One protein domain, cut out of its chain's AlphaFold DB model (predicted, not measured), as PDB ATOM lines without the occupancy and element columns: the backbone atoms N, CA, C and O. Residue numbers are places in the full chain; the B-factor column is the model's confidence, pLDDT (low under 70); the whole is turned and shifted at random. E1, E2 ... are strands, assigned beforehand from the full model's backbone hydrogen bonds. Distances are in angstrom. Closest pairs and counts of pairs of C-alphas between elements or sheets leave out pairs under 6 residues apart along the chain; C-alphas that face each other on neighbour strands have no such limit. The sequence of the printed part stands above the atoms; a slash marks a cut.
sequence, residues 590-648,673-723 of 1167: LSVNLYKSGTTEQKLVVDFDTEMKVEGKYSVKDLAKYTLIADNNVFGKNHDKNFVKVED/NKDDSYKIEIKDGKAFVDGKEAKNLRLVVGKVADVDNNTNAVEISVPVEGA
ATOM      1  N   LEU A 590     -16.919 -34.837  11.284       92.25
ATOM      2  CA  LEU A 590     -15.837 -35.674  10.777       92.25
ATOM      3  C   LEU A 590     -14.515 -34.910  10.705       92.25
ATOM      4  O   LEU A 590     -14.452 -33.763  10.265       92.25
ATOM      5  N   SER A 591     -13.414 -35.594  11.012       92.62
ATOM      6  CA  SER A 591     -12.067 -35.109  10.695       92.62
ATOM      7  C   SER A 591     -11.260 -36.157   9.938       92.62
ATOM      8  O   SER A 591     -11.413 -37.357  10.164       92.62
ATOM      9  N   VAL A 592     -10.404 -35.712   9.015       94.38
ATOM     10  CA  VAL A 592      -9.619 -36.604   8.154       94.38
ATOM     11  C   VAL A 592      -8.146 -36.235   8.233       94.38
ATOM     12  O   VAL A 592      -7.752 -35.143   7.828       94.38
ATOM     13  N   ASN A 593      -7.325 -37.164   8.723       91.94
ATOM     14  CA  ASN A 593      -5.890 -36.947   8.898       91.94
ATOM     15  C   ASN A 593      -5.075 -37.992   8.122       91.94
ATOM     16  O   ASN A 593      -5.370 -39.191   8.148       91.94
ATOM     17  N   LEU A 594      -4.029 -37.524   7.443       92.81
ATOM     18  CA  LEU A 594      -3.058 -38.329   6.714       92.81
ATOM     19  C   LEU A 594      -1.834 -38.603   7.595       92.81
ATOM     20  O   LEU A 594      -1.125 -37.680   8.003       92.81
ATOM     21  N   TYR A 595      -1.547 -39.881   7.815       90.19
ATOM     22  CA  TYR A 595      -0.398 -40.349   8.588       90.19
ATOM     23  C   TYR A 595       0.654 -40.984   7.687       90.19
ATOM     24  O   TYR A 595       0.343 -41.473   6.597       90.19
ATOM     25  N   LYS A 596       1.914 -40.970   8.152       88.44
ATOM     26  CA  LYS A 596       3.084 -41.502   7.428       88.44
ATOM     27  C   LYS A 596       3.132 -41.017   5.968       88.44
ATOM     28  O   LYS A 596       3.398 -41.787   5.042       88.44
ATOM     29  N   SER A 597       2.811 -39.736   5.770       88.50
ATOM     30  CA  SER A 597       2.570 -39.134   4.457       88.50
ATOM     31  C   SER A 597       3.732 -39.366   3.484       88.50
ATOM     32  O   SER A 597       4.889 -39.102   3.822       88.50
ATOM     33  N   GLY A 598       3.433 -39.842   2.275       87.69
ATOM     34  CA  GLY A 598       4.403 -40.040   1.197       87.69
ATOM     35  C   GLY A 598       5.301 -41.275   1.340       87.69
ATOM     36  O   GLY A 598       6.284 -41.396   0.600       87.69
ATOM     37  N   THR A 599       4.979 -42.181   2.268       89.94
ATOM     38  CA  THR A 599       5.702 -43.439   2.522       89.94
ATOM     39  C   THR A 599       4.899 -44.671   2.075       89.94
ATOM     40  O   THR A 599       3.704 -44.594   1.790       89.94
ATOM     41  N   THR A 600       5.537 -45.844   2.062       90.69
ATOM     42  CA  THR A 600       4.875 -47.140   1.808       90.69
ATOM     43  C   THR A 600       3.842 -47.526   2.869       90.69
ATOM     44  O   THR A 600       3.100 -48.476   2.662       90.69
ATOM     45  N   GLU A 601       3.785 -46.809   3.992       89.62
ATOM     46  CA  GLU A 601       2.844 -47.040   5.093       89.62
ATOM     47  C   GLU A 601       1.810 -45.908   5.234       89.62
ATOM     48  O   GLU A 601       1.103 -45.849   6.245       89.62
ATOM     49  N   GLN A 602       1.723 -45.003   4.248       92.38
ATOM     50  CA  GLN A 602       0.782 -43.884   4.293       92.38
ATOM     51  C   GLN A 602      -0.664 -44.387   4.434       92.38
ATOM     52  O   GLN A 602      -1.079 -45.371   3.806       92.38
ATOM     53  N   LYS A 603      -1.437 -43.706   5.273       92.25
ATOM     54  CA  LYS A 603      -2.813 -44.094   5.594       92.25
ATOM     55  C   LYS A 603      -3.656 -42.887   5.953       92.25
ATOM     56  O   LYS A 603      -3.147 -41.898   6.480       92.25
ATOM     57  N   LEU A 604      -4.946 -43.010   5.698       93.69
ATOM     58  CA  LEU A 604      -5.941 -41.997   5.997       93.69
ATOM     59  C   LEU A 604      -6.813 -42.492   7.151       93.69
ATOM     60  O   LEU A 604      -7.350 -43.599   7.090       93.69
ATOM     61  N   VAL A 605      -6.916 -41.694   8.210       92.62
ATOM     62  CA  VAL A 605      -7.795 -41.974   9.352       92.62
ATOM     63  C   VAL A 605      -8.919 -40.954   9.337       92.62
ATOM     64  O   VAL A 605      -8.663 -39.748   9.327       92.62
ATOM     65  N   VAL A 606     -10.151 -41.456   9.314       94.06
ATOM     66  CA  VAL A 606     -11.370 -40.653   9.416       94.06
ATOM     67  C   VAL A 606     -11.932 -40.850  10.815       94.06
ATOM     68  O   VAL A 606     -12.167 -41.988  11.221       94.06
ATOM     69  N   ASP A 607     -12.103 -39.754  11.538       91.12
ATOM     70  CA  ASP A 607     -12.675 -39.709  12.880       91.12
ATOM     71  C   ASP A 607     -14.089 -39.155  12.804       91.12
ATOM     72  O   ASP A 607     -14.280 -38.087  12.225       91.12
ATOM     73  N   PHE A 608     -15.042 -39.903  13.343       91.12
ATOM     74  CA  PHE A 608     -16.440 -39.537  13.481       91.12
ATOM     75  C   PHE A 608     -16.710 -39.197  14.951       91.12
ATOM     76  O   PHE A 608     -16.223 -39.853  15.874       91.12
ATOM     77  N   ASP A 609     -17.530 -38.183  15.182       86.19
ATOM     78  CA  ASP A 609     -18.007 -37.796  16.512       86.19
ATOM     79  C   ASP A 609     -18.791 -38.913  17.240       86.19
ATOM     80  O   ASP A 609     -18.751 -39.014  18.475       86.19
ATOM     81  N   THR A 610     -19.447 -39.796  16.479       87.50
ATOM     82  CA  THR A 610     -20.290 -40.889  16.975       87.50
ATOM     83  C   THR A 610     -19.867 -42.273  16.472       87.50
ATOM     84  O   THR A 610     -19.021 -42.426  15.591       87.50
ATOM     85  N   GLU A 611     -20.449 -43.315  17.067       90.19
ATOM     86  CA  GLU A 611     -20.229 -44.695  16.638       90.19
ATOM     87  C   GLU A 611     -20.947 -44.986  15.315       90.19
ATOM     88  O   GLU A 611     -22.162 -44.827  15.185       90.19
ATOM     89  N   MET A 612     -20.187 -45.465  14.329       93.19
ATOM     90  CA  MET A 612     -20.703 -45.668  12.984       93.19
ATOM     91  C   MET A 612     -21.152 -47.098  12.713       93.19
ATOM     92  O   MET A 612     -20.556 -48.080  13.162       93.19
ATOM     93  N   LYS A 613     -22.168 -47.233  11.859       95.62
ATOM     94  CA  LYS A 613     -22.638 -48.529  11.377       95.62
ATOM     95  C   LYS A 613     -21.587 -49.181  10.486       95.62
ATOM     96  O   LYS A 613     -21.181 -48.613   9.476       95.62
ATOM     97  N   VAL A 614     -21.186 -50.411  10.801       96.94
ATOM     98  CA  VAL A 614     -20.146 -51.145  10.048       96.94
ATOM     99  C   VAL A 614     -20.679 -52.223   9.107       96.94
ATOM    100  O   VAL A 614     -19.907 -52.790   8.333       96.94
ATOM    101  N   GLU A 615     -21.991 -52.453   9.087       93.88
ATOM    102  CA  GLU A 615     -22.646 -53.455   8.238       93.88
ATOM    103  C   GLU A 615     -23.907 -52.911   7.542       93.88
ATOM    104  O   GLU A 615     -24.506 -51.913   7.948       93.88
ATOM    105  N   GLY A 616     -24.322 -53.574   6.460       94.38
ATOM    106  CA  GLY A 616     -25.501 -53.202   5.675       94.38
ATOM    107  C   GLY A 616     -25.299 -52.002   4.739       94.38
ATOM    108  O   GLY A 616     -24.199 -51.477   4.576       94.38
ATOM    109  N   LYS A 617     -26.394 -51.557   4.108       92.94
ATOM    110  CA  LYS A 617     -26.403 -50.549   3.024       92.94
ATOM    111  C   LYS A 617     -25.666 -49.248   3.368       92.94
ATOM    112  O   LYS A 617     -25.012 -48.654   2.516       92.94
ATOM    113  N   TYR A 618     -25.761 -48.791   4.614       95.31
ATOM    114  CA  TYR A 618     -25.157 -47.535   5.068       95.31
ATOM    115  C   TYR A 618     -23.860 -47.729   5.865       95.31
ATOM    116  O   TYR A 618     -23.421 -46.800   6.531       95.31
ATOM    117  N   SER A 619     -23.212 -48.892   5.728       96.88
ATOM    118  CA  SER A 619     -21.926 -49.178   6.368       96.88
ATOM    119  C   SER A 619     -20.843 -48.153   6.011       96.88
ATOM    120  O   SER A 619     -20.686 -47.816   4.832       96.88
ATOM    121  N   VAL A 620     -20.063 -47.714   7.004       96.38
ATOM    122  CA  VAL A 620     -18.835 -46.923   6.803       96.38
ATOM    123  C   VAL A 620     -17.668 -47.740   6.250       96.38
ATOM    124  O   VAL A 620     -16.667 -47.156   5.848       96.38
ATOM    125  N   LYS A 621     -17.766 -49.074   6.183       96.94
ATOM    126  CA  LYS A 621     -16.715 -49.933   5.608       96.94
ATOM    127  C   LYS A 621     -16.804 -50.093   4.086       96.94
ATOM    128  O   LYS A 621     -15.945 -50.744   3.496       96.94
ATOM    129  N   ASP A 622     -17.828 -49.525   3.455       96.31
ATOM    130  CA  ASP A 622     -18.017 -49.584   2.006       96.31
ATOM    131  C   ASP A 622     -17.059 -48.622   1.286       96.31
ATOM    132  O   ASP A 622     -17.243 -47.403   1.313       96.31
ATOM    133  N   LEU A 623     -16.025 -49.178   0.642       95.12
ATOM    134  CA  LEU A 623     -14.987 -48.423  -0.069       95.12
ATOM    135  C   LEU A 623     -15.546 -47.520  -1.175       95.12
ATOM    136  O   LEU A 623     -14.995 -46.441  -1.403       95.12
ATOM    137  N   ALA A 624     -16.652 -47.911  -1.818       95.12
ATOM    138  CA  ALA A 624     -17.254 -47.149  -2.914       95.12
ATOM    139  C   ALA A 624     -17.798 -45.780  -2.467       95.12
ATOM    140  O   ALA A 624     -18.095 -44.921  -3.300       95.12
ATOM    141  N   LYS A 625     -17.915 -45.551  -1.152       96.31
ATOM    142  CA  LYS A 625     -18.393 -44.291  -0.572       96.31
ATOM    143  C   LYS A 625     -17.313 -43.234  -0.406       96.31
ATOM    144  O   LYS A 625     -17.657 -42.118  -0.037       96.31
ATOM    145  N   TYR A 626     -16.045 -43.554  -0.646       97.75
ATOM    146  CA  TYR A 626     -14.935 -42.653  -0.358       97.75
ATOM    147  C   TYR A 626     -14.239 -42.216  -1.644       97.75
ATOM    148  O   TYR A 626     -13.773 -43.040  -2.431       97.75
ATOM    149  N   THR A 627     -14.142 -40.904  -1.853       98.00
ATOM    150  CA  THR A 627     -13.464 -40.309  -3.016       98.00
ATOM    151  C   THR A 627     -12.544 -39.188  -2.557       98.00
ATOM    152  O   THR A 627     -12.965 -38.302  -1.820       98.00
ATOM    153  N   LEU A 628     -11.286 -39.202  -2.996       97.62
ATOM    154  CA  LEU A 628     -10.388 -38.062  -2.830       97.62
ATOM    155  C   LEU A 628     -10.615 -37.073  -3.972       97.62
ATOM    156  O   LEU A 628     -10.630 -37.476  -5.136       97.62
ATOM    157  N   ILE A 629     -10.769 -35.791  -3.644       97.44
ATOM    158  CA  ILE A 629     -10.970 -34.706  -4.612       97.44
ATOM    159  C   ILE A 629     -10.007 -33.548  -4.342       97.44
ATOM    160  O   ILE A 629      -9.626 -33.301  -3.201       97.44
ATOM    161  N   ALA A 630      -9.649 -32.811  -5.385       97.19
ATOM    162  CA  ALA A 630      -8.952 -31.532  -5.303       97.19
ATOM    163  C   ALA A 630      -9.594 -30.541  -6.287       97.19
ATOM    164  O   ALA A 630     -10.250 -30.945  -7.246       97.19
ATOM    165  N   ASP A 631      -9.389 -29.241  -6.093       96.19
ATOM    166  CA  ASP A 631      -9.944 -28.218  -6.996       96.19
ATOM    167  C   ASP A 631      -9.223 -28.185  -8.358       96.19
ATOM    168  O   ASP A 631      -9.731 -27.641  -9.338       96.19
ATOM    169  N   ASN A 632      -8.014 -28.744  -8.431       96.25
ATOM    170  CA  ASN A 632      -7.197 -28.829  -9.636       96.25
ATOM    171  C   ASN A 632      -6.858 -30.282  -9.992       96.25
ATOM    172  O   ASN A 632      -6.848 -31.167  -9.142       96.25
ATOM    173  N   ASN A 633      -6.531 -30.528 -11.266       96.56
ATOM    174  CA  ASN A 633      -6.190 -31.873 -11.716       96.56
ATOM    175  C   ASN A 633      -4.831 -32.310 -11.153       96.56
ATOM    176  O   ASN A 633      -3.786 -31.765 -11.530       96.56
ATOM    177  N   VAL A 634      -4.854 -33.283 -10.250       94.75
ATOM    178  CA  VAL A 634      -3.674 -33.853  -9.582       94.75
ATOM    179  C   VAL A 634      -3.691 -35.380  -9.556       94.75
ATOM    180  O   VAL A 634      -2.687 -35.984  -9.202       94.75
ATOM    181  N   PHE A 635      -4.781 -36.009  -9.990       94.44
ATOM    182  CA  PHE A 635      -4.932 -37.458 -10.080       94.44
ATOM    183  C   PHE A 635      -4.932 -37.926 -11.541       94.44
ATOM    184  O   PHE A 635      -5.083 -37.127 -12.468       94.44
ATOM    185  N   GLY A 636      -4.800 -39.235 -11.748       88.50
ATOM    186  CA  GLY A 636      -4.657 -39.856 -13.062       88.50
ATOM    187  C   GLY A 636      -3.207 -39.874 -13.548       88.50
ATOM    188  O   GLY A 636      -2.370 -39.096 -13.095       88.50
ATOM    189  N   LYS A 637      -2.915 -40.760 -14.507       82.50
ATOM    190  CA  LYS A 637      -1.558 -41.028 -15.022       82.50
ATOM    191  C   LYS A 637      -0.806 -39.771 -15.482       82.50
ATOM    192  O   LYS A 637       0.415 -39.728 -15.401       82.50
ATOM    193  N   ASN A 638      -1.538 -38.763 -15.960       84.69
ATOM    194  CA  ASN A 638      -0.990 -37.505 -16.467       84.69
ATOM    195  C   ASN A 638      -1.473 -36.278 -15.667       84.69
ATOM    196  O   ASN A 638      -1.432 -35.164 -16.191       84.69
ATOM    197  N   HIS A 639      -1.953 -36.458 -14.428       88.44
ATOM    198  CA  HIS A 639      -2.611 -35.406 -13.639       88.44
ATOM    199  C   HIS A 639      -3.757 -34.717 -14.407       88.44
ATOM    200  O   HIS A 639      -3.840 -33.486 -14.445       88.44
ATOM    201  N   ASP A 640      -4.602 -35.514 -15.063       92.38
ATOM    202  CA  ASP A 640      -5.730 -35.106 -15.908       92.38
ATOM    203  C   ASP A 640      -7.088 -35.174 -15.188       92.38
ATOM    204  O   ASP A 640      -8.083 -34.674 -15.712       92.38
ATOM    205  N   LYS A 641      -7.127 -35.729 -13.971       95.62
ATOM    206  CA  LYS A 641      -8.324 -35.837 -13.129       95.62
ATOM    207  C   LYS A 641      -8.177 -35.027 -11.847       95.62
ATOM    208  O   LYS A 641      -7.094 -34.926 -11.272       95.62
ATOM    209  N   ASN A 642      -9.286 -34.492 -11.361       96.25
ATOM    210  CA  ASN A 642      -9.378 -33.803 -10.075       96.25
ATOM    211  C   ASN A 642      -9.941 -34.694  -8.953       96.25
ATOM    212  O   ASN A 642     -10.078 -34.231  -7.826       96.25
ATOM    213  N   PHE A 643     -10.222 -35.971  -9.234       96.81
ATOM    214  CA  PHE A 643     -10.652 -36.946  -8.237       96.81
ATOM    215  C   PHE A 643     -10.071 -38.342  -8.482       96.81
ATOM    216  O   PHE A 643      -9.683 -38.685  -9.605       96.81
ATOM    217  N   VAL A 644     -10.074 -39.163  -7.434       96.38
ATOM    218  CA  VAL A 644      -9.834 -40.609  -7.487       96.38
ATOM    219  C   VAL A 644     -10.688 -41.303  -6.427       96.38
ATOM    220  O   VAL A 644     -10.766 -40.844  -5.286       96.38
ATOM    221  N   LYS A 645     -11.357 -42.397  -6.792       96.81
ATOM    222  CA  LYS A 645     -12.084 -43.202  -5.810       96.81
ATOM    223  C   LYS A 645     -11.101 -43.977  -4.948       96.81
ATOM    224  O   LYS A 645     -10.109 -44.493  -5.454       96.81
ATOM    225  N   VAL A 646     -11.396 -44.104  -3.662       95.94
ATOM    226  CA  VAL A 646     -10.513 -44.815  -2.730       95.94
ATOM    227  C   VAL A 646     -10.431 -46.311  -3.051       95.94
ATOM    228  O   VAL A 646      -9.364 -46.894  -2.895       95.94
ATOM    229  N   GLU A 647     -11.507 -46.918  -3.564       95.75
ATOM    230  CA  GLU A 647     -11.510 -48.315  -4.034       95.75
ATOM    231  C   GLU A 647     -10.564 -48.578  -5.222       95.75
ATOM    232  O   GLU A 647     -10.102 -49.702  -5.393       95.75
ATOM    233  N   ASP A 648     -10.242 -47.544  -6.011       94.88
ATOM    234  CA  ASP A 648      -9.366 -47.645  -7.184       94.88
ATOM    235  C   ASP A 648      -7.876 -47.466  -6.826       94.88
ATOM    236  O   ASP A 648      -7.023 -47.535  -7.711       94.88
ATOM    237  N   ASN A 673       6.122 -45.612  -9.530       84.56
ATOM    238  CA  ASN A 673       5.848 -46.073 -10.905       84.56
ATOM    239  C   ASN A 673       4.578 -46.939 -11.056       84.56
ATOM    240  O   ASN A 673       4.571 -47.896 -11.834       84.56
ATOM    241  N   LYS A 674       3.518 -46.642 -10.301       88.38
ATOM    242  CA  LYS A 674       2.254 -47.384 -10.333       88.38
ATOM    243  C   LYS A 674       1.095 -46.385 -10.500       88.38
ATOM    244  O   LYS A 674       0.960 -45.490  -9.681       88.38
ATOM    245  N   ASP A 675       0.325 -46.508 -11.588       84.50
ATOM    246  CA  ASP A 675      -0.619 -45.475 -12.082       84.50
ATOM    247  C   ASP A 675      -1.778 -45.137 -11.107       84.50
ATOM    248  O   ASP A 675      -2.355 -44.056 -11.170       84.50
ATOM    249  N   ASP A 676      -2.119 -46.066 -10.216       89.12
ATOM    250  CA  ASP A 676      -3.155 -46.022  -9.172       89.12
ATOM    251  C   ASP A 676      -2.581 -45.748  -7.767       89.12
ATOM    252  O   ASP A 676      -3.278 -45.857  -6.760       89.12
ATOM    253  N   SER A 677      -1.296 -45.398  -7.678       92.88
ATOM    254  CA  SER A 677      -0.593 -45.113  -6.430       92.88
ATOM    255  C   SER A 677      -0.064 -43.683  -6.426       92.88
ATOM    256  O   SER A 677       0.825 -43.354  -7.206       92.88
ATOM    257  N   TYR A 678      -0.505 -42.883  -5.459       93.88
ATOM    258  CA  TYR A 678      -0.130 -41.475  -5.342       93.88
ATOM    259  C   TYR A 678       0.710 -41.224  -4.095       93.88
ATOM    260  O   TYR A 678       0.356 -41.668  -3.000       93.88
ATOM    261  N   LYS A 679       1.807 -40.478  -4.229       94.50
ATOM    262  CA  LYS A 679       2.567 -39.971  -3.085       94.50
ATOM    263  C   LYS A 679       1.882 -38.712  -2.553       94.50
ATOM    264  O   LYS A 679       2.000 -37.655  -3.172       94.50
ATOM    265  N   ILE A 680       1.188 -38.813  -1.420       94.88
ATOM    266  CA  ILE A 680       0.495 -37.667  -0.811       94.88
ATOM    267  C   ILE A 680       1.337 -37.123   0.343       94.88
ATOM    268  O   ILE A 680       1.660 -37.848   1.280       94.88
ATOM    269  N   GLU A 681       1.702 -35.848   0.281       93.81
ATOM    270  CA  GLU A 681       2.492 -35.156   1.304       93.81
ATOM    271  C   GLU A 681       1.758 -33.894   1.766       93.81
ATOM    272  O   GLU A 681       1.187 -33.183   0.943       93.81
ATOM    273  N   ILE A 682       1.809 -33.579   3.061       90.50
ATOM    274  CA  ILE A 682       1.304 -32.307   3.594       90.50
ATOM    275  C   ILE A 682       2.482 -31.530   4.174       90.50
ATOM    276  O   ILE A 682       3.166 -32.011   5.075       90.50
ATOM    277  N   LYS A 683       2.750 -30.348   3.615       87.69
ATOM    278  CA  LYS A 683       3.874 -29.469   3.981       87.69
ATOM    279  C   LYS A 683       3.345 -28.056   4.161       87.69
ATOM    280  O   LYS A 683       2.649 -27.561   3.280       87.69
ATOM    281  N   ASP A 684       3.638 -27.435   5.301       85.56
ATOM    282  CA  ASP A 684       3.196 -26.072   5.633       85.56
ATOM    283  C   ASP A 684       1.679 -25.853   5.431       85.56
ATOM    284  O   ASP A 684       1.236 -24.841   4.891       85.56
ATOM    285  N   GLY A 685       0.870 -26.854   5.805       85.00
ATOM    286  CA  GLY A 685      -0.592 -26.828   5.648       85.00
ATOM    287  C   GLY A 685      -1.102 -27.021   4.214       85.00
ATOM    288  O   GLY A 685      -2.306 -26.931   3.982       85.00
ATOM    289  N   LYS A 686      -0.223 -27.299   3.245       91.25
ATOM    290  CA  LYS A 686      -0.579 -27.540   1.841       91.25
ATOM    291  C   LYS A 686      -0.383 -28.997   1.458       91.25
ATOM    292  O   LYS A 686       0.646 -29.592   1.774       91.25
ATOM    293  N   ALA A 687      -1.349 -29.549   0.733       94.81
ATOM    294  CA  ALA A 687      -1.275 -30.902   0.206       94.81
ATOM    295  C   ALA A 687      -0.555 -30.936  -1.149       94.81
ATOM    296  O   ALA A 687      -0.766 -30.080  -2.009       94.81
ATOM    297  N   PHE A 688       0.264 -31.960  -1.357       95.06
ATOM    298  CA  PHE A 688       0.952 -32.256  -2.606       95.06
ATOM    299  C   PHE A 688       0.693 -33.708  -2.994       95.06
ATOM    300  O   PHE A 688       0.839 -34.603  -2.166       95.06
ATOM    301  N   VAL A 689       0.348 -33.938  -4.256       94.81
ATOM    302  CA  VAL A 689       0.142 -35.262  -4.851       94.81
ATOM    303  C   VAL A 689       1.197 -35.438  -5.941       94.81
ATOM    304  O   VAL A 689       1.251 -34.649  -6.883       94.81
ATOM    305  N   ASP A 690       2.105 -36.398  -5.751       92.38
ATOM    306  CA  ASP A 690       3.295 -36.633  -6.592       92.38
ATOM    307  C   ASP A 690       4.123 -35.361  -6.864       92.38
ATOM    308  O   ASP A 690       4.679 -35.148  -7.941       92.38
ATOM    309  N   GLY A 691       4.212 -34.488  -5.856       91.25
ATOM    310  CA  GLY A 691       4.958 -33.228  -5.917       91.25
ATOM    311  C   GLY A 691       4.195 -32.043  -6.519       91.25
ATOM    312  O   GLY A 691       4.708 -30.924  -6.482       91.25
ATOM    313  N   LYS A 692       2.967 -32.235  -7.015       94.25
ATOM    314  CA  LYS A 692       2.085 -31.155  -7.488       94.25
ATOM    315  C   LYS A 692       1.144 -30.704  -6.370       94.25
ATOM    316  O   LYS A 692       0.508 -31.537  -5.738       94.25
ATOM    317  N   GLU A 693       1.031 -29.397  -6.137       95.88
ATOM    318  CA  GLU A 693       0.105 -28.851  -5.129       95.88
ATOM    319  C   GLU A 693      -1.345 -29.238  -5.467       95.88
ATOM    320  O   GLU A 693      -1.843 -28.938  -6.559       95.88
ATOM    321  N   ALA A 694      -2.013 -29.901  -4.526       95.88
ATOM    322  CA  ALA A 694      -3.424 -30.255  -4.569       95.88
ATOM    323  C   ALA A 694      -4.217 -29.193  -3.805       95.88
ATOM    324  O   ALA A 694      -4.238 -29.163  -2.572       95.88
ATOM    325  N   LYS A 695      -4.851 -28.285  -4.550       95.50
ATOM    326  CA  LYS A 695      -5.657 -27.205  -3.978       95.50
ATOM    327  C   LYS A 695      -6.881 -27.805  -3.296       95.50
ATOM    328  O   LYS A 695      -7.663 -28.484  -3.952       95.50
ATOM    329  N   ASN A 696      -7.030 -27.532  -2.000       93.19
ATOM    330  CA  ASN A 696      -8.135 -28.011  -1.169       93.19
ATOM    331  C   ASN A 696      -8.396 -29.520  -1.314       93.19
ATOM    332  O   ASN A 696      -9.501 -29.933  -1.665       93.19
ATOM    333  N   LEU A 697      -7.374 -30.339  -1.055       96.94
ATOM    334  CA  LEU A 697      -7.537 -31.790  -1.004       96.94
ATOM    335  C   LEU A 697      -8.593 -32.164   0.052       96.94
ATOM    336  O   LEU A 697      -8.452 -31.822   1.229       96.94
ATOM    337  N   ARG A 698      -9.644 -32.867  -0.370       97.00
ATOM    338  CA  ARG A 698     -10.766 -33.290   0.476       97.00
ATOM    339  C   ARG A 698     -11.084 -34.766   0.285       97.00
ATOM    340  O   ARG A 698     -10.897 -35.317  -0.800       97.00
ATOM    341  N   LEU A 699     -11.623 -35.378   1.331       97.62
ATOM    342  CA  LEU A 699     -12.316 -36.654   1.258       97.62
ATOM    343  C   LEU A 699     -13.817 -36.385   1.145       97.62
ATOM    344  O   LEU A 699     -14.399 -35.723   2.004       97.62
ATOM    345  N   VAL A 700     -14.432 -36.908   0.092       97.56
ATOM    346  CA  VAL A 700     -15.885 -36.993  -0.043       97.56
ATOM    347  C   VAL A 700     -16.347 -38.345   0.481       97.56
ATOM    348  O   VAL A 700     -15.829 -39.380   0.055       97.56
ATOM    349  N   VAL A 701     -17.318 -38.317   1.391       97.44
ATOM    350  CA  VAL A 701     -17.977 -39.484   1.978       97.44
ATOM    351  C   VAL A 701     -19.435 -39.511   1.517       97.44
ATOM    352  O   VAL A 701     -20.189 -38.557   1.721       97.44
ATOM    353  N   GLY A 702     -19.829 -40.617   0.888       95.88
ATOM    354  CA  GLY A 702     -21.198 -40.891   0.457       95.88
ATOM    355  C   GLY A 702     -22.162 -41.112   1.629       95.88
ATOM    356  O   GLY A 702     -21.900 -40.730   2.769       95.88
ATOM    357  N   LYS A 703     -23.313 -41.745   1.372       96.00
ATOM    358  CA  LYS A 703     -24.328 -41.954   2.417       96.00
ATOM    359  C   LYS A 703     -23.907 -43.031   3.428       96.00
ATOM    360  O   LYS A 703     -23.843 -44.225   3.101       96.00
ATOM    361  N   VAL A 704     -23.659 -42.609   4.660       96.00
ATOM    362  CA  VAL A 704     -23.275 -43.434   5.811       96.00
ATOM    363  C   VAL A 704     -24.267 -43.226   6.955       96.00
ATOM    364  O   VAL A 704     -24.996 -42.235   6.971       96.00
ATOM    365  N   ALA A 705     -24.338 -44.190   7.869       94.75
ATOM    366  CA  ALA A 705     -25.205 -44.125   9.040       94.75
ATOM    367  C   ALA A 705     -24.418 -44.367  10.326       94.75
ATOM    368  O   ALA A 705     -23.466 -45.154  10.324       94.75
ATOM    369  N   ASP A 706     -24.864 -43.750  11.413       93.19
ATOM    370  CA  ASP A 706     -24.505 -44.181  12.762       93.19
ATOM    371  C   ASP A 706     -25.244 -45.478  13.158       93.19
ATOM    372  O   ASP A 706     -26.023 -46.049  12.377       93.19
ATOM    373  N   VAL A 707     -24.971 -45.980  14.364       91.94
ATOM    374  CA  VAL A 707     -25.631 -47.179  14.913       91.94
ATOM    375  C   VAL A 707     -27.146 -47.024  15.097       91.94
ATOM    376  O   VAL A 707     -27.864 -48.020  14.975       91.94
ATOM    377  N   ASP A 708     -27.632 -45.793  15.279       90.94
ATOM    378  CA  ASP A 708     -29.051 -45.448  15.449       90.94
ATOM    379  C   ASP A 708     -29.770 -45.191  14.105       90.94
ATOM    380  O   ASP A 708     -30.983 -44.995  14.051       90.94
ATOM    381  N   ASN A 709     -29.057 -45.352  12.983       91.44
ATOM    382  CA  ASN A 709     -29.506 -45.156  11.601       91.44
ATOM    383  C   ASN A 709     -29.717 -43.697  11.172       91.44
ATOM    384  O   ASN A 709     -30.306 -43.463  10.107       91.44
ATOM    385  N   ASN A 710     -29.180 -42.721  11.903       91.25
ATOM    386  CA  ASN A 710     -29.123 -41.348  11.420       91.25
ATOM    387  C   ASN A 710     -28.121 -41.270  10.268       91.25
ATOM    388  O   ASN A 710     -26.975 -41.714  10.368       91.25
ATOM    389  N   THR A 711     -28.562 -40.712   9.141       93.69
ATOM    390  CA  THR A 711     -27.744 -40.605   7.925       93.69
ATOM    391  C   THR A 711     -27.417 -39.163   7.607       93.69
ATOM    392  O   THR A 711     -28.156 -38.250   7.975       93.69
ATOM    393  N   ASN A 712     -26.345 -38.953   6.851       93.44
ATOM    394  CA  ASN A 712     -26.122 -37.675   6.195       93.44
ATOM    395  C   ASN A 712     -27.185 -37.411   5.120       93.44
ATOM    396  O   ASN A 712     -27.544 -38.292   4.326       93.44
ATOM    397  N   ALA A 713     -27.680 -36.172   5.088       88.44
ATOM    398  CA  ALA A 713     -28.653 -35.720   4.094       88.44
ATOM    399  C   ALA A 713     -28.025 -35.572   2.696       88.44
ATOM    400  O   ALA A 713     -28.664 -35.887   1.692       88.44
ATOM    401  N   VAL A 714     -26.765 -35.131   2.647       91.00
ATOM    402  CA  VAL A 714     -25.954 -34.922   1.437       91.00
ATOM    403  C   VAL A 714     -24.567 -35.540   1.615       91.00
ATOM    404  O   VAL A 714     -24.189 -35.890   2.731       91.00
ATOM    405  N   GLU A 715     -23.803 -35.681   0.532       93.00
ATOM    406  CA  GLU A 715     -22.403 -36.116   0.616       93.00
ATOM    407  C   GLU A 715     -21.594 -35.185   1.524       93.00
ATOM    408  O   GLU A 715     -21.720 -33.961   1.467       93.00
ATOM    409  N   ILE A 716     -20.764 -35.781   2.374       95.06
ATOM    410  CA  ILE A 716     -19.926 -35.052   3.318       95.06
ATOM    411  C   ILE A 716     -18.588 -34.774   2.639       95.06
ATOM    412  O   ILE A 716     -17.954 -35.698   2.142       95.06
ATOM    413  N   SER A 717     -18.125 -33.524   2.640       95.38
ATOM    414  CA  SER A 717     -16.803 -33.161   2.117       95.38
ATOM    415  C   SER A 717     -15.931 -32.572   3.223       95.38
ATOM    416  O   SER A 717     -16.289 -31.546   3.799       95.38
ATOM    417  N   VAL A 718     -14.801 -33.216   3.528       96.38
ATOM    418  CA  VAL A 718     -13.923 -32.848   4.654       96.38
ATOM    419  C   VAL A 718     -12.490 -32.630   4.158       96.38
ATOM    420  O   VAL A 718     -12.005 -33.448   3.373       96.38
ATOM    421  N   PRO A 719     -11.787 -31.559   4.573       95.69
ATOM    422  CA  PRO A 719     -10.366 -31.373   4.276       95.69
ATOM    423  C   PRO A 719      -9.504 -32.541   4.761       95.69
ATOM    424  O   PRO A 719      -9.702 -33.046   5.863       95.69
ATOM    425  N   VAL A 720      -8.528 -32.948   3.945       95.06
ATOM    426  CA  VAL A 720      -7.488 -33.897   4.363       95.06
ATOM    427  C   VAL A 720      -6.332 -33.111   4.965       95.06
ATOM    428  O   VAL A 720      -5.654 -32.356   4.264       95.06
ATOM    429  N   GLU A 721      -6.096 -33.303   6.257       92.69
ATOM    430  CA  GLU A 721      -5.054 -32.606   7.009       92.69
ATOM    431  C   GLU A 721      -3.880 -33.533   7.347       92.69
ATOM    432  O   GLU A 721      -3.966 -34.754   7.230       92.69
ATOM    433  N   GLY A 722      -2.730 -32.954   7.704       88.38
ATOM    434  CA  GLY A 722      -1.566 -33.732   8.132       88.38
ATOM    435  C   GLY A 722      -1.765 -34.297   9.536       88.38
ATOM    436  O   GLY A 722      -2.609 -33.807  10.285       88.38
ATOM    437  N   ALA A 723      -0.967 -35.300   9.905       84.88
ATOM    438  CA  ALA A 723      -0.945 -35.837  11.262       84.88
ATOM    439  C   ALA A 723      -0.845 -34.704  12.302       84.88
ATOM    440  O   ALA A 723       0.101 -33.911  12.292       84.88
TER     441      ALA A 723
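AT A GLANCE: This is residues 590 to 648 and 673 to 723 of the 1167 residues of an uncharacterized protein of Clostridium novyi (UniProt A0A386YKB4). With little regular structure, the domain is a six-strand sheet, E2 E1 E9 E8 E3 E4, mixed and curled like part of a barrel, with the small antiparallel sheet E5 E6 E7 partly face to face with it at one end, strands crossed: a sandwich. Unnamed loops, residues 609 to 625 and 702 to 715, reach the other end. The printed part has 110 residues with nine named strands, E1 to E9, and no named helix: all strand, 41 residues in them, compact at a radius of gyration of the C-alphas of 14.3 A, spanning 42 by 25 by 25 A.

HOW THE PARTS SIT: E9, residues 716 to 722, is parallel to E1, residues 590 to 595, with N 594 and O 721 at 2.8 A. E9 forms a hairpin with E8, residues 698 to 701, with N 701 and O 716 at 2.8 A. E5, residues 680 to 683, comes closest to E9 at the C-alphas of Ile 682 and Gly 722, 5.6 A.

IN THESE COORDINATES: E1 starts at (-15.837, -35.674, 10.777); E9, 19.0 A long, ends at (-1.566, -33.732, 8.132).

THE WHOLE: Residues 649 to 672 are cut out, a 15.7 A gap between C-alphas 648 and 673. No printed residue is under 70 in pLDDT.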